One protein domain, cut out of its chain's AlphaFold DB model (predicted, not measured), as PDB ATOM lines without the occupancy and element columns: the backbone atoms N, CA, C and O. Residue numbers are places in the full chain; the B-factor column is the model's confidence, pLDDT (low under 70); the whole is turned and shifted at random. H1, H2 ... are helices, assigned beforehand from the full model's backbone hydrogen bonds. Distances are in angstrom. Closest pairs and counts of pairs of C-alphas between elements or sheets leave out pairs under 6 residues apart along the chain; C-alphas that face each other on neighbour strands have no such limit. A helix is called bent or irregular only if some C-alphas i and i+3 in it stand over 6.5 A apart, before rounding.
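This is residues 2 to 125 of the 153 residues of the protein "Cytosine permease" of Enterobacteriaceae bacterium 8376wD7 (UniProt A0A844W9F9). Look for an open zigzag of three long helical rods: H2b, then H3 folded back over part of it, then H4 swinging away from a corner at H3's end. At the start of H2b the short arm H2a folds back as a hook, with H1 near it, and little H5 follows the far end of H4. The 124 printed residues hold five named helices, H1 to H5 in chain order, and no named strand; the class is all helix. The whole is only just loose, close to extended, with a radius of gyration of the C-alphas of 20.3 A and spans of 55 by 41 by 31 A.

Find C-alpha 2 at (152.772, 158.994, 137.386), where H1, residues 2 to 12, begins. H2, residues 16 to 58, was assigned as one helix by its hydrogen bonds but is bent: C-alphas 23 and 26 are 9.2 A apart. Its arms are H2a, residues 16 to 23, and H2b, residues 26 to 58, 47.8 A long from (170.635, 163.009, 123.744). H3, residues 63 to 82, 29.9 A, is only just irregular, with C-alphas 64 and 67 6.7 A apart. H4, residues 85 to 113, 40.1 A, has a kink of 32 degrees near residue 94; H5 is residues 117 to 120, ending at C-alpha (137.009, 133.988, 149.806).

H1 and H2a are near each other, with 8 pairs of C-alphas within 10 A. H2a touches residues 28 to 33 of H2b, closest at the C-alphas of Gly 20 and Ser 29, 5.3 A, at a shallow tilt of 27 degrees, opposite ways. Residues 48 to 56 of H2b touch H3, closest at the C-alphas of Ala 52 and Met 70, 5.4 A, at a steep tilt of 49 degrees, opposite ways. H3 and H4 touch only at the corner, the C-alphas of Thr 80 and Gly 87 being closest at 6.6 A. H2b and H4 are apart. H4 and H5 are close but not clearly touching: the closest C-alphas, of Leu 111 and Trp 117, are 6.0 A apart. Each O i to N i+4 pair is within hydrogen-bond range in H1 and H2a; the counts are 26 of 29 in H2b, 14 of 16 in H3 and 23 of 25 in H4, and H5 is too short for such a pair.

The two C-alphas farthest apart, of Glu 26 and Gly 115, are 56.7 A apart. Residues 37 to 43, 81 to 87 and 92 to 107 stand free. The printed part has no cut, its four links between helices are tight, and no printed residue is under 70 in pLDDT.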
ATOM      1  N   ALA A   2     153.568 158.773 138.604       90.12
ATOM      2  CA  ALA A   2     152.772 158.994 137.386       90.12
ATOM      3  C   ALA A   2     152.015 160.338 137.374       90.12
ATOM      4  O   ALA A   2     152.139 161.112 136.436       90.12
ATOM      5  N   ALA A   3     151.301 160.662 138.462       90.12
ATOM      6  CA  ALA A   3     150.584 161.935 138.597       90.12
ATOM      7  C   ALA A   3     151.513 163.162 138.522       90.12
ATOM      8  O   ALA A   3     151.166 164.169 137.915       90.12
ATOM      9  N   SER A   4     152.713 163.066 139.100       91.19
ATOM     10  CA  SER A   4     153.728 164.120 139.030       91.19
ATOM     11  C   SER A   4     154.242 164.299 137.600       91.19
ATOM     12  O   SER A   4     154.349 165.431 137.140       91.19
ATOM     13  N   LEU A   5     154.502 163.197 136.882       90.75
ATOM     14  CA  LEU A   5     154.881 163.233 135.465       90.75
ATOM     15  C   LEU A   5     153.772 163.852 134.608       90.75
ATOM     16  O   LEU A   5     154.053 164.745 133.816       90.75
ATOM     17  N   GLY A   6     152.517 163.448 134.818       89.62
ATOM     18  CA  GLY A   6     151.367 164.017 134.112       89.62
ATOM     19  C   GLY A   6     151.191 165.515 134.372       89.62
ATOM     20  O   GLY A   6     150.923 166.271 133.445       89.62
ATOM     21  N   TRP A   7     151.409 165.976 135.607       90.19
ATOM     22  CA  TRP A   7     151.363 167.407 135.927       90.19
ATOM     23  C   TRP A   7     152.476 168.205 135.230       90.19
ATOM     24  O   TRP A   7     152.218 169.283 134.695       90.19
ATOM     25  N   ILE A   8     153.704 167.673 135.200       90.25
ATOM     26  CA  ILE A   8     154.826 168.296 134.482       90.25
ATOM     27  C   ILE A   8     154.528 168.345 132.981       90.25
ATOM     28  O   ILE A   8     154.719 169.392 132.362       90.25
ATOM     29  N   ALA A   9     154.031 167.250 132.408       89.56
ATOM     30  CA  ALA A   9     153.674 167.157 130.996       89.56
ATOM     31  C   ALA A   9     152.593 168.174 130.617       89.56
ATOM     32  O   ALA A   9     152.815 168.993 129.730       89.56
ATOM     33  N   ALA A  10     151.497 168.227 131.381       88.50
ATOM     34  CA  ALA A  10     150.407 169.176 131.161       88.50
ATOM     35  C   ALA A  10     150.862 170.644 131.239       88.50
ATOM     36  O   ALA A  10     150.319 171.503 130.548       88.50
ATOM     37  N   ARG A  11     151.864 170.956 132.075       90.56
ATOM     38  CA  ARG A  11     152.395 172.322 132.210       90.56
ATOM     39  C   ARG A  11     153.447 172.677 131.155       90.56
ATOM     40  O   ARG A  11     153.552 173.840 130.781       90.56
ATOM     41  N   SER A  12     154.266 171.713 130.742       89.88
ATOM     42  CA  SER A  12     155.420 171.937 129.857       89.88
ATOM     43  C   SER A  12     155.139 171.653 128.381       89.88
ATOM     44  O   SER A  12     155.870 172.152 127.529       89.88
ATOM     45  N   GLY A  13     154.112 170.858 128.070       86.56
ATOM     46  CA  GLY A  13     153.821 170.367 126.720       86.56
ATOM     47  C   GLY A  13     154.828 169.332 126.205       86.56
ATOM     48  O   GLY A  13     154.871 169.056 125.006       86.56
ATOM     49  N   LEU A  14     155.681 168.788 127.080       88.12
ATOM     50  CA  LEU A  14     156.701 167.810 126.713       88.12
ATOM     51  C   LEU A  14     156.162 166.385 126.849       88.12
ATOM     52  O   LEU A  14     155.549 166.037 127.855       88.12
ATOM     53  N   ASN A  15     156.475 165.548 125.861       87.62
ATOM     54  CA  ASN A  15     156.234 164.109 125.914       87.62
ATOM     55  C   ASN A  15     157.396 163.364 126.598       87.62
ATOM     56  O   ASN A  15     158.440 163.947 126.916       87.62
ATOM     57  N   THR A  16     157.230 162.054 126.785       86.19
ATOM     58  CA  THR A  16     158.172 161.209 127.538       86.19
ATOM     59  C   THR A  16     159.585 161.265 126.962       86.19
ATOM     60  O   THR A  16     160.554 161.376 127.710       86.19
ATOM     61  N   VAL A  17     159.705 161.252 125.632       85.88
ATOM     62  CA  VAL A  17     160.995 161.268 124.926       85.88
ATOM     63  C   VAL A  17     161.707 162.606 125.127       85.88
ATOM     64  O   VAL A  17     162.902 162.647 125.422       85.88
ATOM     65  N   LEU A  18     160.980 163.723 125.010       85.62
ATOM     66  CA  LEU A  18     161.548 165.056 125.213       85.62
ATOM     67  C   LEU A  18     162.002 165.252 126.659       85.62
ATOM     68  O   LEU A  18     163.122 165.703 126.884       85.62
ATOM     69  N   MET A  19     161.185 164.849 127.635       87.50
ATOM     70  CA  MET A  19     161.589 164.859 129.046       87.50
ATOM     71  C   MET A  19     162.795 163.949 129.306       87.50
ATOM     72  O   MET A  19     163.708 164.336 130.036       87.50
ATOM     73  N   GLY A  20     162.854 162.782 128.658       85.38
ATOM     74  CA  GLY A  20     163.997 161.872 128.726       85.38
ATOM     75  C   GLY A  20     165.308 162.525 128.283       85.38
ATOM     76  O   GLY A  20     166.338 162.325 128.927       85.38
ATOM     77  N   ARG A  21     165.279 163.372 127.247       89.25
ATOM     78  CA  ARG A  21     166.463 164.124 126.788       89.25
ATOM     79  C   ARG A  21     166.944 165.159 127.803       89.25
ATOM     80  O   ARG A  21     168.150 165.340 127.929       89.25
ATOM     81  N   PHE A  22     166.042 165.801 128.549       87.12
ATOM     82  CA  PHE A  22     166.429 166.723 129.627       87.12
ATOM     83  C   PHE A  22     167.087 165.997 130.805       87.12
ATOM     84  O   PHE A  22     168.025 166.527 131.397       87.12
ATOM     85  N   CYS A  23     166.625 164.788 131.134       86.44
ATOM     86  CA  CYS A  23     167.159 164.012 132.256       86.44
ATOM     87  C   CYS A  23     168.464 163.274 131.920       86.44
ATOM     88  O   CYS A  23     169.371 163.230 132.747       86.44
ATOM     89  N   PHE A  24     168.556 162.673 130.730       88.44
ATOM     90  CA  PHE A  24     169.625 161.729 130.372       88.44
ATOM     91  C   PHE A  24     170.537 162.219 129.237       88.44
ATOM     92  O   PHE A  24     171.486 161.528 128.863       88.44
ATOM     93  N   GLY A  25     170.259 163.394 128.669       88.69
ATOM     94  CA  GLY A  25     170.926 163.881 127.465       88.69
ATOM     95  C   GLY A  25     170.524 163.101 126.209       88.69
ATOM     96  O   GLY A  25     169.780 162.124 126.251       88.69
ATOM     97  N   GLU A  26     171.039 163.528 125.059       85.69
ATOM     98  CA  GLU A  26     170.635 163.009 123.744       85.69
ATOM     99  C   GLU A  26     171.078 161.559 123.479       85.69
ATOM    100  O   GLU A  26     170.424 160.820 122.743       85.69
ATOM    101  N   ILE A  27     172.194 161.134 124.078       86.12
ATOM    102  CA  ILE A  27     172.706 159.763 123.942       86.12
ATOM    103  C   ILE A  27     172.091 158.855 125.011       86.12
ATOM    104  O   ILE A  27     171.667 157.747 124.690       86.12
ATOM    105  N   GLY A  28     172.003 159.324 126.260       84.62
ATOM    106  CA  GLY A  28     171.459 158.536 127.367       84.62
ATOM    107  C   GLY A  28     169.962 158.260 127.225       84.62
ATOM    108  O   GLY A  28     169.514 157.167 127.574       84.62
ATOM    109  N   SER A  29     169.193 159.187 126.638       87.88
ATOM    110  CA  SER A  29     167.753 158.980 126.428       87.88
ATOM    111  C   SER A  29     167.457 157.805 125.496       87.88
ATOM    112  O   SER A  29     166.440 157.147 125.673       87.88
ATOM    113  N   LYS A  30     168.362 157.467 124.565       87.38
ATOM    114  CA  LYS A  30     168.153 156.373 123.601       87.38
ATOM    115  C   LYS A  30     167.962 155.018 124.277       87.38
ATOM    116  O   LYS A  30     167.188 154.202 123.786       87.38
ATOM    117  N   LEU A  31     168.654 154.771 125.393       89.19
ATOM    118  CA  LEU A  31     168.479 153.534 126.154       89.19
ATOM    119  C   LEU A  31     167.099 153.491 126.821       89.19
ATOM    120  O   LEU A  31     166.429 152.463 126.767       89.19
ATOM    121  N   ALA A  32     166.666 154.605 127.414       86.62
ATOM    122  CA  ALA A  32     165.337 154.714 128.008       86.62
ATOM    123  C   ALA A  32     164.239 154.543 126.943       86.62
ATOM    124  O   ALA A  32     163.316 153.757 127.145       86.62
ATOM    125  N   ASP A  33     164.393 155.195 125.788       86.88
ATOM    126  CA  ASP A  33     163.482 155.081 124.646       86.88
ATOM    127  C   ASP A  33     163.398 153.632 124.141       86.88
ATOM    128  O   ASP A  33     162.308 153.126 123.881       86.88
ATOM    129  N   PHE A  34     164.535 152.931 124.055       90.25
ATOM    130  CA  PHE A  34     164.578 151.527 123.643       90.25
ATOM    131  C   PHE A  34     163.857 150.604 124.633       90.25
ATOM    132  O   PHE A  34     163.056 149.769 124.219       90.25
ATOM    133  N   ILE A  35     164.113 150.758 125.936       90.62
ATOM    134  CA  ILE A  35     163.490 149.925 126.977       90.62
ATOM    135  C   ILE A  35     161.975 150.145 127.011       90.62
ATOM    136  O   ILE A  35     161.217 149.175 127.052       90.62
ATOM    137  N   LEU A  36     161.533 151.404 126.969       89.38
ATOM    138  CA  LEU A  36     160.110 151.743 126.951       89.38
ATOM    139  C   LEU A  36     159.443 151.232 125.670       89.38
ATOM    140  O   LEU A  36     158.417 150.563 125.747       89.38
ATOM    141  N   GLY A  37     160.064 151.446 124.507       89.62
ATOM    142  CA  GLY A  37     159.556 150.933 123.235       89.62
ATOM    143  C   GLY A  37     159.434 149.407 123.220       89.62
ATOM    144  O   GLY A  37     158.429 148.871 122.758       89.62
ATOM    145  N   PHE A  38     160.411 148.695 123.784       91.94
ATOM    146  CA  PHE A  38     160.354 147.239 123.906       91.94
ATOM    147  C   PHE A  38     159.210 146.773 124.819       91.94
ATOM    148  O   PHE A  38     158.506 145.818 124.486       91.94
ATOM    149  N   ALA A  39     158.990 147.455 125.946       91.06
ATOM    150  CA  ALA A  39     157.873 147.149 126.836       91.06
ATOM    151  C   ALA A  39     156.515 147.321 126.131       91.06
ATOM    152  O   ALA A  39     155.643 146.459 126.268       91.06
ATOM    153  N   GLU A  40     156.356 148.370 125.318       89.62
ATOM    154  CA  GLU A  40     155.130 148.587 124.538       89.62
ATOM    155  C   GLU A  40     154.911 147.517 123.463       89.62
ATOM    156  O   GLU A  40     153.782 147.062 123.276       89.62
ATOM    157  N   LEU A  41     155.975 147.034 122.810       92.00
ATOM    158  CA  LEU A  41     155.870 145.887 121.897       92.00
ATOM    159  C   LEU A  41     155.360 144.634 122.622       92.00
ATOM    160  O   LEU A  41     154.531 143.903 122.076       92.00
ATOM    161  N   GLY A  42     155.812 144.405 123.858       92.19
ATOM    162  CA  GLY A  42     155.334 143.313 124.705       92.19
ATOM    163  C   GLY A  42     153.840 143.425 125.019       92.19
ATOM    164  O   GLY A  42     153.092 142.466 124.811       92.19
ATOM    165  N   TRP A  43     153.387 144.603 125.457       91.06
ATOM    166  CA  TRP A  43     151.969 144.857 125.740       91.06
ATOM    167  C   TRP A  43     151.089 144.737 124.500       91.06
ATOM    168  O   TRP A  43     150.008 144.144 124.559       91.06
ATOM    169  N   TYR A  44     151.575 145.233 123.366       92.00
ATOM    170  CA  TYR A  44     150.892 145.124 122.088       92.00
ATOM    171  C   TYR A  44     150.734 143.664 121.632       92.00
ATOM    172  O   TYR A  44     149.634 143.235 121.263       92.00
ATOM    173  N   ALA A  45     151.811 142.876 121.705       93.50
ATOM    174  CA  ALA A  45     151.788 141.458 121.358       93.50
ATOM    175  C   ALA A  45     150.847 140.669 122.280       93.50
ATOM    176  O   ALA A  45     150.013 139.897 121.801       93.50
ATOM    177  N   TRP A  46     150.928 140.904 123.593       94.50
ATOM    178  CA  TRP A  46     150.063 140.254 124.576       94.50
ATOM    179  C   TRP A  46     148.581 140.596 124.369       94.50
ATOM    180  O   TRP A  46     147.736 139.696 124.386       94.50
ATOM    181  N   GLY A  47     148.250 141.868 124.121       93.56
ATOM    182  CA  GLY A  47     146.874 142.298 123.862       93.56
ATOM    183  C   GLY A  47     146.298 141.653 122.601       93.56
ATOM    184  O   GLY A  47     145.203 141.087 122.628       93.56
ATOM    185  N   THR A  48     147.077 141.643 121.516       95.12
ATOM    186  CA  THR A  48     146.695 141.015 120.241       95.12
ATOM    187  C   THR A  48     146.478 139.507 120.392       95.12
ATOM    188  O   THR A  48     145.466 138.967 119.936       95.12
ATOM    189  N   ALA A  49     147.387 138.829 121.097       95.94
ATOM    190  CA  ALA A  49     147.271 137.408 121.404       95.94
ATOM    191  C   ALA A  49     146.017 137.100 122.231       95.94
ATOM    192  O   ALA A  49     145.277 136.167 121.917       95.94
ATOM    193  N   THR A  50     145.750 137.906 123.258       95.81
ATOM    194  CA  THR A  50     144.615 137.716 124.167       95.81
ATOM    195  C   THR A  50     143.282 137.799 123.432       95.81
ATOM    196  O   THR A  50     142.413 136.958 123.669       95.81
ATOM    197  N   VAL A  51     143.125 138.754 122.510       94.94
ATOM    198  CA  VAL A  51     141.903 138.891 121.700       94.94
ATOM    199  C   VAL A  51     141.714 137.679 120.792       94.94
ATOM    200  O   VAL A  51     140.643 137.074 120.807       94.94
ATOM    201  N   ALA A  52     142.752 137.277 120.054       96.69
ATOM    202  CA  ALA A  52     142.670 136.140 119.142       96.69
ATOM    203  C   ALA A  52     142.350 134.829 119.880       96.69
ATOM    204  O   ALA A  52     141.416 134.120 119.504       96.69
ATOM    205  N   ILE A  53     143.068 134.536 120.970       96.81
ATOM    206  CA  ILE A  53     142.863 133.322 121.775       96.81
ATOM    207  C   ILE A  53     141.469 133.318 122.410       96.81
ATOM    208  O   ILE A  53     140.782 132.297 122.382       96.81
ATOM    209  N   SER A  54     141.036 134.447 122.979       95.38
ATOM    210  CA  SER A  54     139.700 134.561 123.577       95.38
ATOM    211  C   SER A  54     138.608 134.335 122.538       95.38
ATOM    212  O   SER A  54     137.666 133.592 122.803       95.38
ATOM    213  N   LEU A  55     138.750 134.912 121.342       96.25
ATOM    214  CA  LEU A  55     137.772 134.764 120.268       96.25
ATOM    215  C   LEU A  55     137.665 133.313 119.793       96.25
ATOM    216  O   LEU A  55     136.558 132.791 119.681       96.25
ATOM    217  N   VAL A  56     138.806 132.652 119.572       97.00
ATOM    218  CA  VAL A  56     138.851 131.235 119.183       97.00
ATOM    219  C   VAL A  56     138.154 130.363 120.225       97.00
ATOM    220  O   VAL A  56     137.344 129.513 119.863       97.00
ATOM    221  N   LYS A  57     138.404 130.612 121.517       95.81
ATOM    222  CA  LYS A  57     137.785 129.858 122.615       95.81
ATOM    223  C   LYS A  57     136.282 130.108 122.740       95.81
ATOM    224  O   LYS A  57     135.528 129.154 122.881       95.81
ATOM    225  N   ILE A  58     135.844 131.367 122.687       96.00
ATOM    226  CA  ILE A  58     134.430 131.739 122.869       96.00
ATOM    227  C   ILE A  58     133.574 131.251 121.695       96.00
ATOM    228  O   ILE A  58     132.451 130.803 121.907       96.00
ATOM    229  N   LEU A  59     134.101 131.315 120.469       96.12
ATOM    230  CA  LEU A  59     133.397 130.885 119.257       96.12
ATOM    231  C   LEU A  59     133.647 129.415 118.884       96.12
ATOM    232  O   LEU A  59     133.165 128.973 117.845       96.12
ATOM    233  N   ALA A  60     134.398 128.671 119.705       95.56
ATOM    234  CA  ALA A  60     134.796 127.285 119.447       95.56
ATOM    235  C   ALA A  60     135.405 127.073 118.042       95.56
ATOM    236  O   ALA A  60     135.109 126.097 117.350       95.56
ATOM    237  N   LEU A  61     136.248 128.012 117.605       95.50
ATOM    238  CA  LEU A  61     136.916 127.953 116.305       95.50
ATOM    239  C   LEU A  61     138.114 126.987 116.329       95.50
ATOM    240  O   LEU A  61     138.677 126.726 117.395       95.50
ATOM    241  N   PRO A  62     138.567 126.494 115.160       95.25
ATOM    242  CA  PRO A  62     139.802 125.721 115.071       95.25
ATOM    243  C   PRO A  62     141.009 126.509 115.591       95.25
ATOM    244  O   PRO A  62     141.223 127.658 115.201       95.25
ATOM    245  N   GLU A  63     141.853 125.869 116.403       93.62
ATOM    246  CA  GLU A  63     143.041 126.496 117.003       93.62
ATOM    247  C   GLU A  63     144.025 127.039 115.951       93.62
ATOM    248  O   GLU A  63     144.669 128.066 116.168       93.62
ATOM    249  N   ALA A  64     144.056 126.421 114.766       95.44
ATOM    250  CA  ALA A  64     144.832 126.877 113.614       95.44
ATOM    251  C   ALA A  64     144.486 128.311 113.163       95.44
ATOM    252  O   ALA A  64     145.317 128.966 112.535       95.44
ATOM    253  N   LEU A  65     143.295 128.827 113.498       95.44
ATOM    254  CA  LEU A  65     142.901 130.207 113.198       95.44
ATOM    255  C   LEU A  65     143.493 131.236 114.167       95.44
ATOM    256  O   LEU A  65     143.453 132.426 113.864       95.44
ATOM    257  N   THR A  66     144.088 130.818 115.286       95.69
ATOM    258  CA  THR A  66     144.652 131.739 116.283       95.69
ATOM    259  C   THR A  66     145.723 132.648 115.677       95.69
ATOM    260  O   THR A  66     145.640 133.865 115.812       95.69
ATOM    261  N   LEU A  67     146.699 132.078 114.959       95.75
ATOM    262  CA  LEU A  67     147.787 132.829 114.319       95.75
ATOM    263  C   LEU A  67     147.280 133.796 113.229       95.75
ATOM    264  O   LEU A  67     147.608 134.982 113.300       95.75
ATOM    265  N   PRO A  68     146.447 133.360 112.259       96.44
ATOM    266  CA  PRO A  68     145.821 134.268 111.299       96.44
ATOM    267  C   PRO A  68     145.036 135.408 111.958       96.44
ATOM    268  O   PRO A  68     145.141 136.555 111.524       96.44
ATOM    269  N   LEU A  69     144.287 135.120 113.027       96.12
ATOM    270  CA  LEU A  69     143.526 136.133 113.758       96.12
ATOM    271  C   LEU A  69     144.437 137.119 114.495       96.12
ATOM    272  O   LEU A  69     144.143 138.310 114.487       96.12
ATOM    273  N   MET A  70     145.553 136.669 115.078       96.94
ATOM    274  CA  MET A  70     146.547 137.574 115.673       96.94
ATOM    275  C   MET A  70     147.091 138.560 114.637       96.94
ATOM    276  O   MET A  70     147.146 139.758 114.903       96.94
ATOM    277  N   VAL A  71     147.445 138.084 113.439       96.06
ATOM    278  CA  VAL A  71     147.928 138.956 112.354       96.06
ATOM    279  C   VAL A  71     146.836 139.934 111.918       96.06
ATOM    280  O   VAL A  71     147.096 141.133 111.804       96.06
ATOM    281  N   LEU A  72     145.608 139.446 111.725       95.69
ATOM    282  CA  LEU A  72     144.465 140.271 111.331       95.69
ATOM    283  C   LEU A  72     144.182 141.384 112.349       95.69
ATOM    284  O   LEU A  72     144.095 142.551 111.968       95.69
ATOM    285  N   PHE A  73     144.056 141.039 113.633       94.62
ATOM    286  CA  PHE A  73     143.790 142.015 114.690       94.62
ATOM    287  C   PHE A  73     144.957 142.972 114.894       94.62
ATOM    288  O   PHE A  73     144.719 144.162 115.069       94.62
ATOM    289  N   GLY A  74     146.200 142.497 114.792       93.56
ATOM    290  CA  GLY A  74     147.367 143.371 114.830       93.56
ATOM    291  C   GLY A  74     147.310 144.435 113.727       93.56
ATOM    292  O   GLY A  74     147.411 145.630 113.991       93.56
ATOM    293  N   ILE A  75     147.050 144.040 112.480       92.94
ATOM    294  CA  ILE A  75     146.907 145.013 111.383       92.94
ATOM    295  C   ILE A  75     145.737 145.970 111.650       92.94
ATOM    296  O   ILE A  75     145.881 147.181 111.476       92.94
ATOM    297  N   LEU A  76     144.595 145.455 112.114       90.19
ATOM    298  CA  LEU A  76     143.420 146.272 112.421       90.19
ATOM    299  C   LEU A  76     143.711 147.323 113.506       90.19
ATOM    300  O   LEU A  76     143.328 148.485 113.354       90.19
ATOM    301  N   PHE A  77     144.425 146.949 114.569       89.00
ATOM    302  CA  PHE A  77     144.821 147.874 115.631       89.00
ATOM    303  C   PHE A  77     145.776 148.951 115.117       89.00
ATOM    304  O   PHE A  77     145.569 150.132 115.415       89.00
ATOM    305  N   CYS A  78     146.735 148.597 114.257       87.44
ATOM    306  CA  CYS A  78     147.579 149.583 113.581       87.44
ATOM    307  C   CYS A  78     146.747 150.587 112.770       87.44
ATOM    308  O   CYS A  78     146.991 151.789 112.860       87.44
ATOM    309  N   VAL A  79     145.731 150.131 112.028       84.62
ATOM    310  CA  VAL A  79     144.850 151.026 111.256       84.62
ATOM    311  C   VAL A  79     144.106 151.999 112.173       84.62
ATOM    312  O   VAL A  79     144.046 153.190 111.873       84.62
ATOM    313  N   THR A  80     143.593 151.540 113.318       77.62
ATOM    314  CA  THR A  80     142.944 152.448 114.281       77.62
ATOM    315  C   THR A  80     143.915 153.470 114.874       77.62
ATOM    316  O   THR A  80     143.528 154.619 115.085       77.62
ATOM    317  N   ALA A  81     145.186 153.102 115.060       77.44
ATOM    318  CA  ALA A  81     146.220 154.032 115.504       77.44
ATOM    319  C   ALA A  81     146.517 155.123 114.455       77.44
ATOM    320  O   ALA A  81     146.800 156.260 114.833       77.44
ATOM    321  N   LEU A  82     146.375 154.831 113.154       79.81
ATOM    322  CA  LEU A  82     146.537 155.826 112.079       79.81
ATOM    323  C   LEU A  82     145.449 156.914 112.088       79.81
ATOM    324  O   LEU A  82     145.700 158.028 111.637       79.81
ATOM    325  N   VAL A  83     144.262 156.629 112.638       79.38
ATOM    326  CA  VAL A  83     143.198 157.636 112.846       79.38
ATOM    327  C   VAL A  83     143.610 158.672 113.912       79.38
ATOM    328  O   VAL A  83     143.036 159.760 114.001       79.38
ATOM    329  N   GLY A  84     144.646 158.366 114.697       78.12
ATOM    330  CA  GLY A  84     145.243 159.258 115.681       78.12
ATOM    331  C   GLY A  84     144.392 159.435 116.938       78.12
ATOM    332  O   GLY A  84     143.511 158.636 117.257       78.12
ATOM    333  N   TYR A  85     144.653 160.523 117.667       73.56
ATOM    334  CA  TYR A  85     144.084 160.769 118.997       73.56
ATOM    335  C   TYR A  85     142.547 160.782 119.029       73.56
ATOM    336  O   TYR A  85     141.946 160.260 119.961       73.56
ATOM    337  N   LYS A  86     141.887 161.315 117.989       77.75
ATOM    338  CA  LYS A  86     140.413 161.341 117.918       77.75
ATOM    339  C   LYS A  86     139.805 159.935 117.867       77.75
ATOM    340  O   LYS A  86     138.758 159.710 118.465       77.75
ATOM    341  N   GLY A  87     140.460 159.002 117.173       78.44
ATOM    342  CA  GLY A  87     140.038 157.600 117.132       78.44
ATOM    343  C   GLY A  87     140.219 156.917 118.487       78.44
ATOM    344  O   GLY A  87     139.309 156.243 118.965       78.44
ATOM    345  N   LEU A  88     141.361 157.163 119.136       81.00
ATOM    346  CA  LEU A  88     141.665 156.626 120.465       81.00
ATOM    347  C   LEU A  88     140.714 157.159 121.549       81.00
ATOM    348  O   LEU A  88     140.255 156.370 122.374       81.00
ATOM    349  N   ASP A  89     140.368 158.452 121.539       84.44
ATOM    350  CA  ASP A  89     139.410 159.039 122.493       84.44
ATOM    351  C   ASP A  89     138.008 158.439 122.319       84.44
ATOM    352  O   ASP A  89     137.398 157.977 123.285       84.44
ATOM    353  N   ALA A  90     137.511 158.362 121.079       84.88
ATOM    354  CA  ALA A  90     136.202 157.778 120.792       84.88
ATOM    355  C   ALA A  90     136.117 156.307 121.230       84.88
ATOM    356  O   ALA A  90     135.140 155.908 121.868       84.88
ATOM    357  N   LEU A  91     137.159 155.519 120.947       85.19
ATOM    358  CA  LEU A  91     137.246 154.132 121.397       85.19
ATOM    359  C   LEU A  91     137.292 154.047 122.928       85.19
ATOM    360  O   LEU A  91     136.575 153.241 123.517       85.19
ATOM    361  N   SER A  92     138.078 154.902 123.585       87.50
ATOM    362  CA  SER A  92     138.224 154.912 125.047       87.50
ATOM    363  C   SER A  92     136.916 155.245 125.761       87.50
ATOM    364  O   SER A  92     136.589 154.605 126.759       87.50
ATOM    365  N   ARG A  93     136.120 156.181 125.226       91.06
ATOM    366  CA  ARG A  93     134.799 156.541 125.780       91.06
ATOM    367  C   ARG A  93     133.840 155.358 125.865       91.06
ATOM    368  O   ARG A  93     132.993 155.346 126.751       91.06
ATOM    369  N   LEU A  94     133.965 154.384 124.964       91.81
ATOM    370  CA  LEU A  94     133.171 153.157 124.986       91.81
ATOM    371  C   LEU A  94     133.865 152.045 125.784       91.81
ATOM    372  O   LEU A  94     133.248 151.417 126.645       91.81
ATOM    373  N   SER A  95     135.150 151.812 125.519       90.31
ATOM    374  CA  SER A  95     135.919 150.714 126.108       90.31
ATOM    375  C   SER A  95     136.081 150.852 127.619       90.31
ATOM    376  O   SER A  95     135.944 149.858 128.326       90.31
ATOM    377  N   VAL A  96     136.321 152.061 128.142       93.81
ATOM    378  CA  VAL A  96     136.544 152.271 129.584       93.81
ATOM    379  C   VAL A  96     135.302 151.902 130.413       93.81
ATOM    380  O   VAL A  96     135.441 151.089 131.332       93.81
ATOM    381  N   PRO A  97     134.081 152.391 130.103       95.12
ATOM    382  CA  PRO A  97     132.871 151.937 130.789       95.12
ATOM    383  C   PRO A  97     132.626 150.430 130.669       95.12
ATOM    384  O   PRO A  97     132.265 149.792 131.656       95.12
ATOM    385  N   LEU A  98     132.848 149.841 129.489       95.44
ATOM    386  CA  LEU A  98     132.667 148.399 129.290       95.44
ATOM    387  C   LEU A  98     133.650 147.576 130.129       95.44
ATOM    388  O   LEU A  98     133.242 146.599 130.756       95.44
ATOM    389  N   MET A  99     134.920 147.987 130.199       94.06
ATOM    390  CA  MET A  99     135.915 147.352 131.067       94.06
ATOM    391  C   MET A  99     135.538 147.487 132.542       94.06
ATOM    392  O   MET A  99     135.680 146.525 133.291       94.06
ATOM    393  N   PHE A 100     135.011 148.639 132.963       95.81
ATOM    394  CA  PHE A 100     134.528 148.817 134.331       95.81
ATOM    395  C   PHE A 100     133.386 147.846 134.665       95.81
ATOM    396  O   PHE A 100     133.445 147.149 135.678       95.81
ATOM    397  N   VAL A 101     132.380 147.742 133.790       97.25
ATOM    398  CA  VAL A 101     131.273 146.786 133.960       97.25
ATOM    399  C   VAL A 101     131.798 145.353 134.004       97.25
ATOM    400  O   VAL A 101     131.421 144.597 134.899       97.25
ATOM    401  N   LEU A 102     132.699 144.989 133.087       94.50
ATOM    402  CA  LEU A 102     133.319 143.668 133.055       94.50
ATOM    403  C   LEU A 102     134.018 143.353 134.381       94.50
ATOM    404  O   LEU A 102     133.769 142.294 134.949       94.50
ATOM    405  N   LEU A 103     134.827 144.273 134.913       95.31
ATOM    406  CA  LEU A 103     135.525 144.092 136.187       95.31
ATOM    407  C   LEU A 103     134.552 143.867 137.347       95.31
ATOM    408  O   LEU A 103     134.730 142.926 138.120       95.31
ATOM    409  N   VAL A 104     133.499 144.683 137.450       96.38
ATOM    410  CA  VAL A 104     132.483 144.540 138.505       96.38
ATOM    411  C   VAL A 104     131.779 143.184 138.406       96.38
ATOM    412  O   VAL A 104     131.625 142.490 139.415       96.38
ATOM    413  N   VAL A 105     131.398 142.768 137.196       96.44
ATOM    414  CA  VAL A 105     130.766 141.462 136.958       96.44
ATOM    415  C   VAL A 105     131.728 140.319 137.287       96.44
ATOM    416  O   VAL A 105     131.338 139.381 137.982       96.44
ATOM    417  N   SER A 106     132.990 140.400 136.861       94.56
ATOM    418  CA  SER A 106     134.020 139.405 137.171       94.56
ATOM    419  C   SER A 106     134.248 139.272 138.676       94.56
ATOM    420  O   SER A 106     134.290 138.152 139.182       94.56
ATOM    421  N   MET A 107     134.328 140.385 139.411       93.12
ATOM    422  CA  MET A 107     134.455 140.373 140.872       93.12
ATOM    423  C   MET A 107     133.247 139.711 141.539       93.12
ATOM    424  O   MET A 107     133.403 138.881 142.435       93.12
ATOM    425  N   TYR A 108     132.038 140.039 141.086       93.81
ATOM    426  CA  TYR A 108     130.815 139.437 141.604       93.81
ATOM    427  C   TYR A 108     130.752 137.923 141.345       93.81
ATOM    428  O   TYR A 108     130.422 137.150 142.250       93.81
ATOM    429  N   LEU A 109     131.103 137.482 140.134       93.50
ATOM    430  CA  LEU A 109     131.153 136.062 139.786       93.50
ATOM    431  C   LEU A 109     132.223 135.324 140.592       93.50
ATOM    432  O   LEU A 109     131.941 134.235 141.088       93.50
ATOM    433  N   ALA A 110     133.406 135.915 140.770       91.25
ATOM    434  CA  ALA A 110     134.470 135.344 141.591       91.25
ATOM    435  C   ALA A 110     134.018 135.161 143.049       91.25
ATOM    436  O   ALA A 110     134.191 134.083 143.615       91.25
ATOM    437  N   LEU A 111     133.349 136.164 143.631       91.88
ATOM    438  CA  LEU A 111     132.784 136.081 144.984       91.88
ATOM    439  C   LEU A 111     131.724 134.985 145.111       91.88
ATOM    440  O   LEU A 111     131.719 134.241 146.091       91.88
ATOM    441  N   ARG A 112     130.827 134.873 144.123       91.88
ATOM    442  CA  ARG A 112     129.818 133.806 144.063       91.88
ATOM    443  C   ARG A 112     130.476 132.424 143.998       91.88
ATOM    444  O   ARG A 112     130.094 131.556 144.776       91.88
ATOM    445  N   HIS A 113     131.467 132.238 143.124       88.81
ATOM    446  CA  HIS A 113     132.187 130.967 142.968       88.81
ATOM    447  C   HIS A 113     132.985 130.585 144.216       88.81
ATOM    448  O   HIS A 113     133.050 129.410 144.560       88.81
ATOM    449  N   ALA A 114     133.543 131.566 144.927       88.44
ATOM    450  CA  ALA A 114     134.254 131.333 146.179       88.44
ATOM    451  C   ALA A 114     133.333 130.915 147.343       88.44
ATOM    452  O   ALA A 114     133.842 130.514 148.383       88.44
ATOM    453  N   GLY A 115     132.002 131.009 147.205       89.31
ATOM    454  CA  GLY A 115     131.045 130.746 148.289       89.31
ATOM    455  C   GLY A 115     130.726 131.972 149.155       89.31
ATOM    456  O   GLY A 115     130.261 131.835 150.285       89.31
ATOM    457  N   GLY A 116     130.972 133.178 148.636       89.31
ATOM    458  CA  GLY A 116     130.756 134.454 149.318       89.31
ATOM    459  C   GLY A 116     132.033 135.056 149.913       89.31
ATOM    460  O   GLY A 116     133.090 134.429 149.962       89.31
ATOM    461  N   TRP A 117     131.925 136.299 150.392       86.31
ATOM    462  CA  TRP A 117     133.060 137.075 150.915       86.31
ATOM    463  C   TRP A 117     133.840 136.334 152.011       86.31
ATOM    464  O   TRP A 117     135.065 136.256 151.968       86.31
ATOM    465  N   GLN A 118     133.126 135.730 152.965       84.19
ATOM    466  CA  GLN A 118     133.737 135.036 154.100       84.19
ATOM    467  C   GLN A 118     134.510 133.778 153.681       84.19
ATOM    468  O   GLN A 118     135.533 133.449 154.283       84.19
ATOM    469  N   ALA A 119     134.037 133.076 152.652       86.50
ATOM    470  CA  ALA A 119     134.721 131.910 152.117       86.50
ATOM    471  C   ALA A 119     135.955 132.324 151.300       86.50
ATOM    472  O   ALA A 119     137.016 131.726 151.465       86.50
ATOM    473  N   MET A 120     135.871 133.425 150.543       85.19
ATOM    474  CA  MET A 120     137.009 133.988 149.806       85.19
ATOM    475  C   MET A 120     138.183 134.352 150.727       85.19
ATOM    476  O   MET A 120     139.325 134.022 150.423       85.19
ATOM    477  N   THR A 121     137.919 134.957 151.891       84.56
ATOM    478  CA  THR A 121     138.976 135.316 152.862       84.56
ATOM    479  C   THR A 121     139.639 134.116 153.543       84.56
ATOM    480  O   THR A 121     140.642 134.282 154.230       84.56
ATOM    481  N   ARG A 122     139.072 132.914 153.392       85.25
ATOM    482  CA  ARG A 122     139.606 131.666 153.956       85.25
ATOM    483  C   ARG A 122     140.400 130.849 152.937       85.25
ATOM    484  O   ARG A 122     140.961 129.824 153.314       85.25
ATOM    485  N   ILE A 123     140.444 131.274 151.672       83.44
ATOM    486  CA  ILE A 123     141.250 130.621 150.641       83.44
ATOM    487  C   ILE A 123     142.723 130.819 151.005       83.44
ATOM    488  O   ILE A 123     143.228 131.942 151.004       83.44
ATOM    489  N   ALA A 124     143.401 129.724 151.344       79.38
ATOM    490  CA  ALA A 124     144.820 129.751 151.657       79.38
ATOM    491  C   ALA A 124     145.631 129.936 150.360       79.38
ATOM    492  O   ALA A 124     145.387 129.206 149.394       79.38
ATOM    493  N   PRO A 125     146.584 130.885 150.305       78.62
ATOM    494  CA  PRO A 125     147.504 130.991 149.179       78.62
ATOM    495  C   PRO A 125     148.312 129.696 149.042       78.62
ATOM    496  O   PRO A 125     148.795 129.174 150.044       78.62
TER     497      PRO A 125